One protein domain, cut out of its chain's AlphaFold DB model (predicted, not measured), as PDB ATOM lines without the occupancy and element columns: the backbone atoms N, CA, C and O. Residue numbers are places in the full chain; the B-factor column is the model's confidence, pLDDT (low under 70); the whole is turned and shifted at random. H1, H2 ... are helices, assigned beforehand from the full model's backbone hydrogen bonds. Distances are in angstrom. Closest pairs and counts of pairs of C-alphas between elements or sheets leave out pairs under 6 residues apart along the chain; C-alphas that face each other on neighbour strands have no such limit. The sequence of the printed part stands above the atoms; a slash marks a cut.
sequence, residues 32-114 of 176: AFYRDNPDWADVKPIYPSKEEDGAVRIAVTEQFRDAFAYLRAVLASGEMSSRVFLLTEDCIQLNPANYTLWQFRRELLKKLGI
ATOM      1  N   ALA A  32     245.901 294.074 271.719       73.75
ATOM      2  CA  ALA A  32     246.878 293.810 272.762       73.75
ATOM      3  C   ALA A  32     247.354 292.350 272.710       73.75
ATOM      4  O   ALA A  32     246.579 291.448 272.387       73.75
ATOM      5  N   PHE A  33     248.626 292.118 273.035       90.44
ATOM      6  CA  PHE A  33     249.150 290.764 273.172       90.44
ATOM      7  C   PHE A  33     248.323 289.981 274.204       90.44
ATOM      8  O   PHE A  33     247.911 290.523 275.231       90.44
ATOM      9  N   TYR A  34     248.126 288.689 273.965       92.69
ATOM     10  CA  TYR A  34     247.450 287.778 274.885       92.69
ATOM     11  C   TYR A  34     248.160 287.708 276.237       92.69
ATOM     12  O   TYR A  34     247.495 287.617 277.266       92.69
ATOM     13  N   ARG A  35     249.492 287.846 276.257       92.06
ATOM     14  CA  ARG A  35     250.275 287.947 277.504       92.06
ATOM     15  C   ARG A  35     249.926 289.151 278.379       92.06
ATOM     16  O   ARG A  35     250.148 289.098 279.583       92.06
ATOM     17  N   ASP A  36     249.393 290.209 277.775       92.69
ATOM     18  CA  ASP A  36     249.005 291.441 278.462       92.69
ATOM     19  C   ASP A  36     247.494 291.464 278.769       92.69
ATOM     20  O   ASP A  36     247.001 292.377 279.432       92.69
ATOM     21  N   ASN A  37     246.743 290.458 278.303       91.94
ATOM     22  CA  ASN A  37     245.307 290.360 278.511       91.94
ATOM     23  C   ASN A  37     244.996 289.683 279.866       91.94
ATOM     24  O   ASN A  37     245.337 288.511 280.055       91.94
ATOM     25  N   PRO A  38     244.306 290.365 280.805       93.06
ATOM     26  CA  PRO A  38     243.975 289.793 282.111       93.06
ATOM     27  C   PRO A  38     243.086 288.545 282.021       93.06
ATOM     28  O   PRO A  38     243.205 287.665 282.873       93.06
ATOM     29  N   ASP A  39     242.263 288.415 280.974       92.19
ATOM     30  CA  ASP A  39     241.408 287.241 280.749       92.19
ATOM     31  C   ASP A  39     242.204 285.979 280.393       92.19
ATOM     32  O   ASP A  39     241.625 284.898 280.299       92.19
ATOM     33  N   TRP A  40     243.513 286.108 280.168       95.06
ATOM     34  CA  TRP A  40     244.432 285.026 279.813       95.06
ATOM     35  C   TRP A  40     245.541 284.815 280.851       95.06
ATOM     36  O   TRP A  40     246.446 284.010 280.629       95.06
ATOM     37  N   ALA A  41     245.468 285.500 281.997       94.12
ATOM     38  CA  ALA A  41     246.478 285.428 283.053       94.12
ATOM     39  C   ALA A  41     246.614 284.027 283.682       94.12
ATOM     40  O   ALA A  41     247.660 283.697 284.241       94.12
ATOM     41  N   ASP A  42     245.575 283.192 283.594       95.00
ATOM     42  CA  ASP A  42     245.568 281.805 284.070       95.00
ATOM     43  C   ASP A  42     246.259 280.820 283.111       95.00
ATOM     44  O   ASP A  42     246.623 279.711 283.511       95.00
ATOM     45  N   VAL A  43     246.476 281.212 281.853       96.12
ATOM     46  CA  VAL A  43     247.049 280.348 280.821       96.12
ATOM     47  C   VAL A  43     248.544 280.615 280.685       96.12
ATOM     48  O   VAL A  43     248.978 281.713 280.346       96.12
ATOM     49  N   LYS A  44     249.358 279.575 280.886       96.19
ATOM     50  CA  LYS A  44     250.800 279.641 280.626       96.19
ATOM     51  C   LYS A  44     251.078 279.368 279.139       96.19
ATOM     52  O   LYS A  44     250.863 278.232 278.711       96.19
ATOM     53  N   PRO A  45     251.583 280.340 278.354       95.81
ATOM     54  CA  PRO A  45     251.828 280.149 276.926       95.81
ATOM     55  C   PRO A  45     252.904 279.084 276.670       95.81
ATOM     56  O   PRO A  45     253.897 278.989 277.397       95.81
ATOM     57  N   ILE A  46     252.720 278.297 275.606       95.19
ATOM     58  CA  ILE A  46     253.664 277.258 275.176       95.19
ATOM     59  C   ILE A  46     254.337 277.709 273.879       95.19
ATOM     60  O   ILE A  46     253.794 277.551 272.786       95.19
ATOM     61  N   TYR A  47     255.539 278.267 273.999       91.44
ATOM     62  CA  TYR A  47     256.351 278.652 272.845       91.44
ATOM     63  C   TYR A  47     257.044 277.440 272.204       91.44
ATOM     64  O   TYR A  47     257.240 276.426 272.881       91.44
ATOM     65  N   PRO A  48     257.432 277.529 270.916       85.62
ATOM     66  CA  PRO A  48     258.248 276.502 270.283       85.62
ATOM     67  C   PRO A  48     259.541 276.226 271.048       85.62
ATOM     68  O   PRO A  48     260.181 277.158 271.543       85.62
ATOM     69  N   SER A  49     259.909 274.950 271.163       84.50
ATOM     70  CA  SER A  49     261.167 274.563 271.808       84.50
ATOM     71  C   SER A  49     262.366 274.836 270.889       84.50
ATOM     72  O   SER A  49     262.214 275.013 269.681       84.50
ATOM     73  N   LYS A  50     263.586 274.848 271.444       78.62
ATOM     74  CA  LYS A  50     264.810 275.024 270.639       78.62
ATOM     75  C   LYS A  50     265.034 273.867 269.665       78.62
ATOM     76  O   LYS A  50     265.681 274.046 268.643       78.62
ATOM     77  N   GLU A  51     264.514 272.691 269.992       76.62
ATOM     78  CA  GLU A  51     264.554 271.501 269.146       76.62
ATOM     79  C   GLU A  51     263.526 271.585 268.004       76.62
ATOM     80  O   GLU A  51     263.763 271.039 266.928       76.62
ATOM     81  N   GLU A  52     262.406 272.289 268.214       73.75
ATOM     82  CA  GLU A  52     261.420 272.603 267.168       73.75
ATOM     83  C   GLU A  52     261.873 273.743 266.241       73.75
ATOM     84  O   GLU A  52     261.360 273.865 265.125       73.75
ATOM     85  N   ASP A  53     262.847 274.555 266.670       69.12
ATOM     86  CA  ASP A  53     263.534 275.557 265.848       69.12
ATOM     87  C   ASP A  53     264.448 274.850 264.824       69.12
ATOM     88  O   ASP A  53     265.674 274.790 264.935       69.12
ATOM     89  N   GLY A  54     263.817 274.261 263.808       69.44
ATOM     90  CA  GLY A  54     264.493 273.583 262.710       69.44
ATOM     91  C   GLY A  54     265.291 274.531 261.807       69.44
ATOM     92  O   GLY A  54     265.211 275.755 261.893       69.44
ATOM     93  N   ALA A  55     266.030 273.949 260.857       68.25
ATOM     94  CA  ALA A  55     266.878 274.695 259.921       68.25
ATOM     95  C   ALA A  55     266.110 275.712 259.046       68.25
ATOM     96  O   ALA A  55     266.699 276.674 258.557       68.25
ATOM     97  N   VAL A  56     264.798 275.522 258.858       67.88
ATOM     98  CA  VAL A  56     263.928 276.426 258.092       67.88
ATOM     99  C   VAL A  56     263.107 277.279 259.057       67.88
ATOM    100  O   VAL A  56     261.943 276.993 259.339       67.88
ATOM    101  N   ARG A  57     263.729 278.336 259.588       72.44
ATOM    102  CA  ARG A  57     263.059 279.268 260.501       72.44
ATOM    103  C   ARG A  57     262.169 280.233 259.724       72.44
ATOM    104  O   ARG A  57     262.655 281.040 258.934       72.44
ATOM    105  N   ILE A  58     260.872 280.204 260.006       76.81
ATOM    106  CA  ILE A  58     259.934 281.202 259.488       76.81
ATOM    107  C   ILE A  58     260.057 282.456 260.355       76.81
ATOM    108  O   ILE A  58     259.885 282.409 261.575       76.81
ATOM    109  N   ALA A  59     260.378 283.590 259.735       80.75
ATOM    110  CA  ALA A  59     260.343 284.879 260.411       80.75
ATOM    111  C   ALA A  59     258.878 285.284 260.635       80.75
ATOM    112  O   ALA A  59     258.220 285.790 259.732       80.75
ATOM    113  N   VAL A  60     258.367 285.013 261.835       83.44
ATOM    114  CA  VAL A  60     257.006 285.375 262.254       83.44
ATOM    115  C   VAL A  60     257.014 286.624 263.128       83.44
ATOM    116  O   VAL A  60     257.993 286.894 263.830       83.44
ATOM    117  N   THR A  61     255.912 287.370 263.104       89.56
ATOM    118  CA  THR A  61     255.716 288.538 263.969       89.56
ATOM    119  C   THR A  61     255.602 288.123 265.438       89.56
ATOM    120  O   THR A  61     255.323 286.966 265.766       89.56
ATOM    121  N   GLU A  62     255.816 289.069 266.353       89.75
ATOM    122  CA  GLU A  62     255.638 288.811 267.786       89.75
ATOM    123  C   GLU A  62     254.178 288.483 268.120       89.75
ATOM    124  O   GLU A  62     253.923 287.548 268.872       89.75
ATOM    125  N   GLN A  63     253.226 289.167 267.477       89.88
ATOM    126  CA  GLN A  63     251.788 288.896 267.597       89.88
ATOM    127  C   GLN A  63     251.449 287.458 267.191       89.88
ATOM    128  O   GLN A  63     250.735 286.761 267.908       89.88
ATOM    129  N   PHE A  64     252.018 286.983 266.075       91.44
ATOM    130  CA  PHE A  64     251.866 285.595 265.653       91.44
ATOM    131  C   PHE A  64     252.390 284.640 266.721       91.44
ATOM    132  O   PHE A  64     251.717 283.683 267.098       91.44
ATOM    133  N   ARG A  65     253.606 284.893 267.210       91.75
ATOM    134  CA  ARG A  65     254.256 284.033 268.200       91.75
ATOM    135  C   ARG A  65     253.448 283.949 269.490       91.75
ATOM    136  O   ARG A  65     253.344 282.866 270.055       91.75
ATOM    137  N   ASP A  66     252.904 285.072 269.931       94.50
ATOM    138  CA  ASP A  66     252.110 285.172 271.145       94.50
ATOM    139  C   ASP A  66     250.783 284.413 271.009       94.50
ATOM    140  O   ASP A  66     250.570 283.427 271.716       94.50
ATOM    141  N   ALA A  67     249.959 284.750 270.011       95.00
ATOM    142  CA  ALA A  67     248.676 284.083 269.783       95.00
ATOM    143  C   ALA A  67     248.832 282.560 269.599       95.00
ATOM    144  O   ALA A  67     248.106 281.770 270.205       95.00
ATOM    145  N   PHE A  68     249.830 282.110 268.826       94.75
ATOM    146  CA  PHE A  68     250.064 280.677 268.624       94.75
ATOM    147  C   PHE A  68     250.639 279.964 269.857       94.75
ATOM    148  O   PHE A  68     250.432 278.756 269.996       94.75
ATOM    149  N   ALA A  69     251.317 280.666 270.768       95.50
ATOM    150  CA  ALA A  69     251.758 280.078 272.033       95.50
ATOM    151  C   ALA A  69     250.583 279.844 272.993       95.50
ATOM    152  O   ALA A  69     250.522 278.802 273.651       95.50
ATOM    153  N   TYR A  70     249.615 280.763 273.017       96.94
ATOM    154  CA  TYR A  70     248.348 280.574 273.723       96.94
ATOM    155  C   TYR A  70     247.498 279.475 273.082       96.94
ATOM    156  O   TYR A  70     246.977 278.621 273.797       96.94
ATOM    157  N   LEU A  71     247.449 279.402 271.745       96.06
ATOM    158  CA  LEU A  71     246.772 278.312 271.037       96.06
ATOM    159  C   LEU A  71     247.344 276.942 271.431       96.06
ATOM    160  O   LEU A  71     246.597 276.007 271.706       96.06
ATOM    161  N   ARG A  72     248.673 276.812 271.497       95.38
ATOM    162  CA  ARG A  72     249.327 275.576 271.953       95.38
ATOM    163  C   ARG A  72     248.962 275.237 273.400       95.38
ATOM    164  O   ARG A  72     248.699 274.073 273.692       95.38
ATOM    165  N   ALA A  73     248.906 276.236 274.281       96.69
ATOM    166  CA  ALA A  73     248.536 276.044 275.681       96.69
ATOM    167  C   ALA A  73     247.102 275.517 275.844       96.69
ATOM    168  O   ALA A  73     246.889 274.539 276.559       96.69
ATOM    169  N   VAL A  74     246.132 276.100 275.133       96.31
ATOM    170  CA  VAL A  74     244.724 275.669 275.218       96.31
ATOM    171  C   VAL A  74     244.482 274.317 274.556       96.31
ATOM    172  O   VAL A  74     243.677 273.525 275.041       96.31
ATOM    173  N   LEU A  75     245.219 274.007 273.484       94.56
ATOM    174  CA  LEU A  75     245.193 272.678 272.876       94.56
ATOM    175  C   LEU A  75     245.723 271.613 273.845       94.56
ATOM    176  O   LEU A  75     245.164 270.522 273.907       94.56
ATOM    177  N   ALA A  76     246.767 271.932 274.616       94.69
ATOM    178  CA  ALA A  76     247.330 271.028 275.616       94.69
ATOM    179  C   ALA A  76     246.419 270.852 276.842       94.69
ATOM    180  O   ALA A  76     246.337 269.749 277.380       94.69
ATOM    181  N   SER A  77     245.722 271.908 277.277       95.38
ATOM    182  CA  SER A  77     244.771 271.827 278.393       95.38
ATOM    183  C   SER A  77     243.430 271.199 278.000       95.38
ATOM    184  O   SER A  77     242.701 270.714 278.865       95.38
ATOM    185  N   GLY A  78     243.095 271.201 276.705       94.00
ATOM    186  CA  GLY A  78     241.793 270.770 276.204       94.00
ATOM    187  C   GLY A  78     240.666 271.755 276.525       94.00
ATOM    188  O   GLY A  78     239.500 271.359 276.554       94.00
ATOM    189  N   GLU A  79     240.988 273.025 276.793       95.81
ATOM    190  CA  GLU A  79     239.990 274.045 277.106       95.81
ATOM    191  C   GLU A  79     239.066 274.305 275.906       95.81
ATOM    192  O   GLU A  79     239.510 274.638 274.808       95.81
ATOM    193  N   MET A  80     237.755 274.194 276.136       95.50
ATOM    194  CA  MET A  80     236.718 274.418 275.126       95.50
ATOM    195  C   MET A  80     235.762 275.521 275.590       95.50
ATOM    196  O   MET A  80     234.642 275.238 276.018       95.50
ATOM    197  N   SER A  81     236.220 276.772 275.555       96.25
ATOM    198  CA  SER A  81     235.493 277.944 276.058       96.25
ATOM    199  C   SER A  81     235.239 278.990 274.965       96.25
ATOM    200  O   SER A  81     235.847 278.961 273.891       96.25
ATOM    201  N   SER A  82     234.353 279.952 275.237       94.75
ATOM    202  CA  SER A  82     234.059 281.049 274.302       94.75
ATOM    203  C   SER A  82     235.275 281.943 274.031       94.75
ATOM    204  O   SER A  82     235.453 282.379 272.896       94.75
ATOM    205  N   ARG A  83     236.152 282.177 275.024       94.81
ATOM    206  CA  ARG A  83     237.401 282.940 274.816       94.81
ATOM    207  C   ARG A  83     238.366 282.204 273.887       94.81
ATOM    208  O   ARG A  83     238.979 282.824 273.026       94.81
ATOM    209  N   VAL A  84     238.433 280.873 273.989       96.38
ATOM    210  CA  VAL A  84     239.240 280.042 273.087       96.38
ATOM    211  C   VAL A  84     238.693 280.100 271.663       96.38
ATOM    212  O   VAL A  84     239.464 280.153 270.710       96.38
ATOM    213  N   PHE A  85     237.370 280.153 271.496       95.38
ATOM    214  CA  PHE A  85     236.764 280.339 270.179       95.38
ATOM    215  C   PHE A  85     237.186 281.664 269.523       95.38
ATOM    216  O   PHE A  85     237.540 281.655 268.344       95.38
ATOM    217  N   LEU A  86     237.241 282.762 270.282       94.25
ATOM    218  CA  LEU A  86     237.759 284.049 269.795       94.25
ATOM    219  C   LEU A  86     239.260 283.983 269.478       94.25
ATOM    220  O   LEU A  86     239.670 284.418 268.408       94.25
ATOM    221  N   LEU A  87     240.065 283.324 270.319       94.94
ATOM    222  CA  LEU A  87     241.477 283.074 270.007       94.94
ATOM    223  C   LEU A  87     241.648 282.345 268.669       94.94
ATOM    224  O   LEU A  87     242.562 282.656 267.904       94.94
ATOM    225  N   THR A  88     240.769 281.385 268.347       95.19
ATOM    226  CA  THR A  88     240.876 280.709 267.048       95.19
ATOM    227  C   THR A  88     240.663 281.650 265.869       95.19
ATOM    228  O   THR A  88     241.301 281.449 264.841       95.19
ATOM    229  N   GLU A  89     239.807 282.664 266.007       93.25
ATOM    230  CA  GLU A  89     239.558 283.662 264.967       93.25
ATOM    231  C   GLU A  89     240.809 284.504 264.696       93.25
ATOM    232  O   GLU A  89     241.232 284.593 263.542       93.25
ATOM    233  N   ASP A  90     241.475 284.997 265.741       92.94
ATOM    234  CA  ASP A  90     242.733 285.746 265.610       92.94
ATOM    235  C   ASP A  90     243.840 284.889 264.980       92.94
ATOM    236  O   ASP A  90     244.531 285.311 264.049       92.94
ATOM    237  N   CYS A  91     243.988 283.638 265.427       93.75
ATOM    238  CA  CYS A  91     244.960 282.719 264.840       93.75
ATOM    239  C   CYS A  91     244.653 282.396 263.364       93.75
ATOM    240  O   CYS A  91     245.586 282.155 262.595       93.75
ATOM    241  N   ILE A  92     243.376 282.388 262.955       91.19
ATOM    242  CA  ILE A  92     242.973 282.188 261.555       91.19
ATOM    243  C   ILE A  92     243.379 283.397 260.719       91.19
ATOM    244  O   ILE A  92     243.913 283.203 259.631       91.19
ATOM    245  N   GLN A  93     243.181 284.618 261.218       89.12
ATOM    246  CA  GLN A  93     243.629 285.827 260.517       89.12
ATOM    247  C   GLN A  93     245.151 285.833 260.325       89.12
ATOM    248  O   GLN A  93     245.658 286.214 259.271       89.12
ATOM    249  N   LEU A  94     245.889 285.335 261.320       89.50
ATOM    250  CA  LEU A  94     247.347 285.237 261.287       89.50
ATOM    251  C   LEU A  94     247.873 284.119 260.368       89.50
ATOM    252  O   LEU A  94     248.912 284.285 259.728       89.50
ATOM    253  N   ASN A  95     247.205 282.963 260.316       88.75
ATOM    254  CA  ASN A  95     247.542 281.874 259.396       88.75
ATOM    255  C   ASN A  95     246.314 281.012 259.062       88.75
ATOM    256  O   ASN A  95     246.094 279.954 259.670       88.75
ATOM    257  N   PRO A  96     245.566 281.388 258.013       85.88
ATOM    258  CA  PRO A  96     244.352 280.684 257.632       85.88
ATOM    259  C   PRO A  96     244.651 279.326 256.988       85.88
ATOM    260  O   PRO A  96     243.730 278.557 256.726       85.88
ATOM    261  N   ALA A  97     245.907 278.984 256.687       83.62
ATOM    262  CA  ALA A  97     246.272 277.679 256.132       83.62
ATOM    263  C   ALA A  97     246.463 276.597 257.215       83.62
ATOM    264  O   ALA A  97     246.679 275.427 256.888       83.62
ATOM    265  N   ASN A  98     246.378 276.950 258.503       87.50
ATOM    266  CA  ASN A  98     246.583 276.009 259.601       87.50
ATOM    267  C   ASN A  98     245.400 275.029 259.755       87.50
ATOM    268  O   ASN A  98     244.345 275.365 260.291       87.50
ATOM    269  N   TYR A  99     245.580 273.783 259.309       86.06
ATOM    270  CA  TYR A  99     244.524 272.762 259.341       86.06
ATOM    271  C   TYR A  99     244.148 272.307 260.763       86.06
ATOM    272  O   TYR A  99     242.980 272.004 261.019       86.06
ATOM    273  N   THR A 100     245.108 272.278 261.692       88.38
ATOM    274  CA  THR A 100     244.884 271.892 263.093       88.38
ATOM    275  C   THR A 100     243.961 272.887 263.780       88.38
ATOM    276  O   THR A 100     243.008 272.494 264.450       88.38
ATOM    277  N   LEU A 101     244.194 274.178 263.541       92.38
ATOM    278  CA  LEU A 101     243.366 275.266 264.047       92.38
ATOM    279  C   LEU A 101     241.918 275.144 263.565       92.38
ATOM    280  O   LEU A 101     240.979 275.195 264.358       92.38
ATOM    281  N   TRP A 102     241.732 274.892 262.272       89.31
ATOM    282  CA  TRP A 102     240.413 274.683 261.686       89.31
ATOM    283  C   TRP A 102     239.692 273.455 262.245       89.31
ATOM    284  O   TRP A 102     238.484 273.507 262.484       89.31
ATOM    285  N   GLN A 103     240.409 272.344 262.450       89.56
ATOM    286  CA  GLN A 103     239.860 271.152 263.102       89.56
ATOM    287  C   GLN A 103     239.400 271.460 264.522       89.56
ATOM    288  O   GLN A 103     238.281 271.102 264.884       89.56
ATOM    289  N   PHE A 104     240.216 272.171 265.291       92.88
ATOM    290  CA  PHE A 104     239.875 272.563 266.649       92.88
ATOM    291  C   PHE A 104     238.663 273.504 266.699       92.88
ATOM    292  O   PHE A 104     237.726 273.257 267.460       92.88
ATOM    293  N   ARG A 105     238.594 274.501 265.805       94.19
ATOM    294  CA  ARG A 105     237.440 275.409 265.688       94.19
ATOM    295  C   ARG A 105     236.129 274.665 265.433       94.19
ATOM    296  O   ARG A 105     235.109 275.015 266.019       94.19
ATOM    297  N   ARG A 106     236.132 273.601 264.620       90.50
ATOM    298  CA  ARG A 106     234.924 272.776 264.410       90.50
ATOM    299  C   ARG A 106     234.454 272.072 265.671       90.50
ATOM    300  O   ARG A 106     233.249 271.976 265.889       90.50
ATOM    301  N   GLU A 107     235.375 271.563 266.478       91.75
ATOM    302  CA  GLU A 107     235.010 270.918 267.738       91.75
ATOM    303  C   GLU A 107     234.475 271.946 268.747       91.75
ATOM    304  O   GLU A 107     233.463 271.680 269.398       91.75
ATOM    305  N   LEU A 108     235.040 273.159 268.776       94.00
ATOM    306  CA  LEU A 108     234.503 274.281 269.556       94.00
ATOM    307  C   LEU A 108     233.082 274.662 269.122       94.00
ATOM    308  O   LEU A 108     232.205 274.769 269.975       94.00
ATOM    309  N   LEU A 109     232.821 274.803 267.815       92.31
ATOM    310  CA  LEU A 109     231.481 275.116 267.288       92.31
ATOM    311  C   LEU A 109     230.431 274.112 267.774       92.31
ATOM    312  O   LEU A 109     229.357 274.510 268.227       92.31
ATOM    313  N   LYS A 110     230.754 272.813 267.711       89.44
ATOM    314  CA  LYS A 110     229.869 271.742 268.186       89.44
ATOM    315  C   LYS A 110     229.667 271.808 269.697       89.44
ATOM    316  O   LYS A 110     228.539 271.688 270.162       89.44
ATOM    317  N   LYS A 111     230.751 271.976 270.461       93.69
ATOM    318  CA  LYS A 111     230.724 271.950 271.928       93.69
ATOM    319  C   LYS A 111     229.974 273.143 272.518       93.69
ATOM    320  O   LYS A 111     229.236 272.969 273.481       93.69
ATOM    321  N   LEU A 112     230.179 274.326 271.945       93.12
ATOM    322  CA  LEU A 112     229.603 275.586 272.411       93.12
ATOM    323  C   LEU A 112     228.209 275.859 271.823       93.12
ATOM    324  O   LEU A 112     227.531 276.773 272.280       93.12
ATOM    325  N   GLY A 113     227.773 275.087 270.821       90.69
ATOM    326  CA  GLY A 113     226.468 275.274 270.185       90.69
ATOM    327  C   GLY A 113     226.343 276.614 269.454       90.69
ATOM    328  O   GLY A 113     225.277 277.228 269.464       90.69
ATOM    329  N   ILE A 114     227.433 277.090 268.846       88.88
ATOM    330  CA  ILE A 114     227.451 278.363 268.112       88.88
ATOM    331  C   ILE A 114     226.549 278.266 266.874       88.88
ATOM    332  O   ILE A 114     226.505 277.240 266.193       88.88
TER     333      ILE A 114
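Overview. This is residues 32 to 114 of the 176 residues of the protein "Protein prenyltransferase alpha subunit repeat-containing domain protein" of Teladorsagia circumcincta (UniProt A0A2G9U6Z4). Three helices fold back and forth in a compact body, with H2 side by side with H3 and more steeply tilted against H1, which is the longest. Before H1, the unnamed stretch of residues 32 to 61 passes by H1 and then swings out in a loop, of which residues 49 to 59 stick out from the body. The printed part has 83 residues with three named helices, H1, H2 and H3 in that order, and no named strand; its class is all helix. The whole is compact, with a radius of gyration of the C-alphas of 12.9 A, and spans 41 by 28 by 21 A.

Arrangement. H1, residues 62 to 77, touches H2, residues 82 to 94, at a steep tilt of 41 degrees, opposite ways. Their closest C-alphas, those of Phe 64 and Leu 94, are 6.3 A apart. H2 touches H3, residues 99 to 112, at a shallow tilt of 25 degrees, opposite ways. Their closest C-alphas, those of Thr 88 and Arg 105, are 6.5 A apart. H1 and H2 form a helical hairpin, and so do H2 and H3. H1 and H3 are near each other, with 7 pairs of C-alphas within 10 A. In H1, H2 and H3 every O i to N i+4 pair is within hydrogen-bond range.

Along the chain. H1 has 16 residues and runs 22.8 A from C-alpha 62 at (255.638, 288.811, 267.786) to C-alpha 77. H2 has 13 residues and measures 19.1 A from first to last C-alpha. H3 has 14 residues and measures 20.0 A, ending with C-alpha 112 at (229.603, 275.586, 272.411).

Size, cuts and confidence. The two C-alphas farthest apart, those of Ala 55 and Gly 113, are 41.7 A apart. Without residues 49 to 59, which stand free, the body spans 30 by 27 by 20 A. The links H1 to H2 and H2 to H3 are tight, with 4 residues each. The printed part has no cut. The mean pLDDT of the printed part is 89.9, and residues 53 to 56 are under 70.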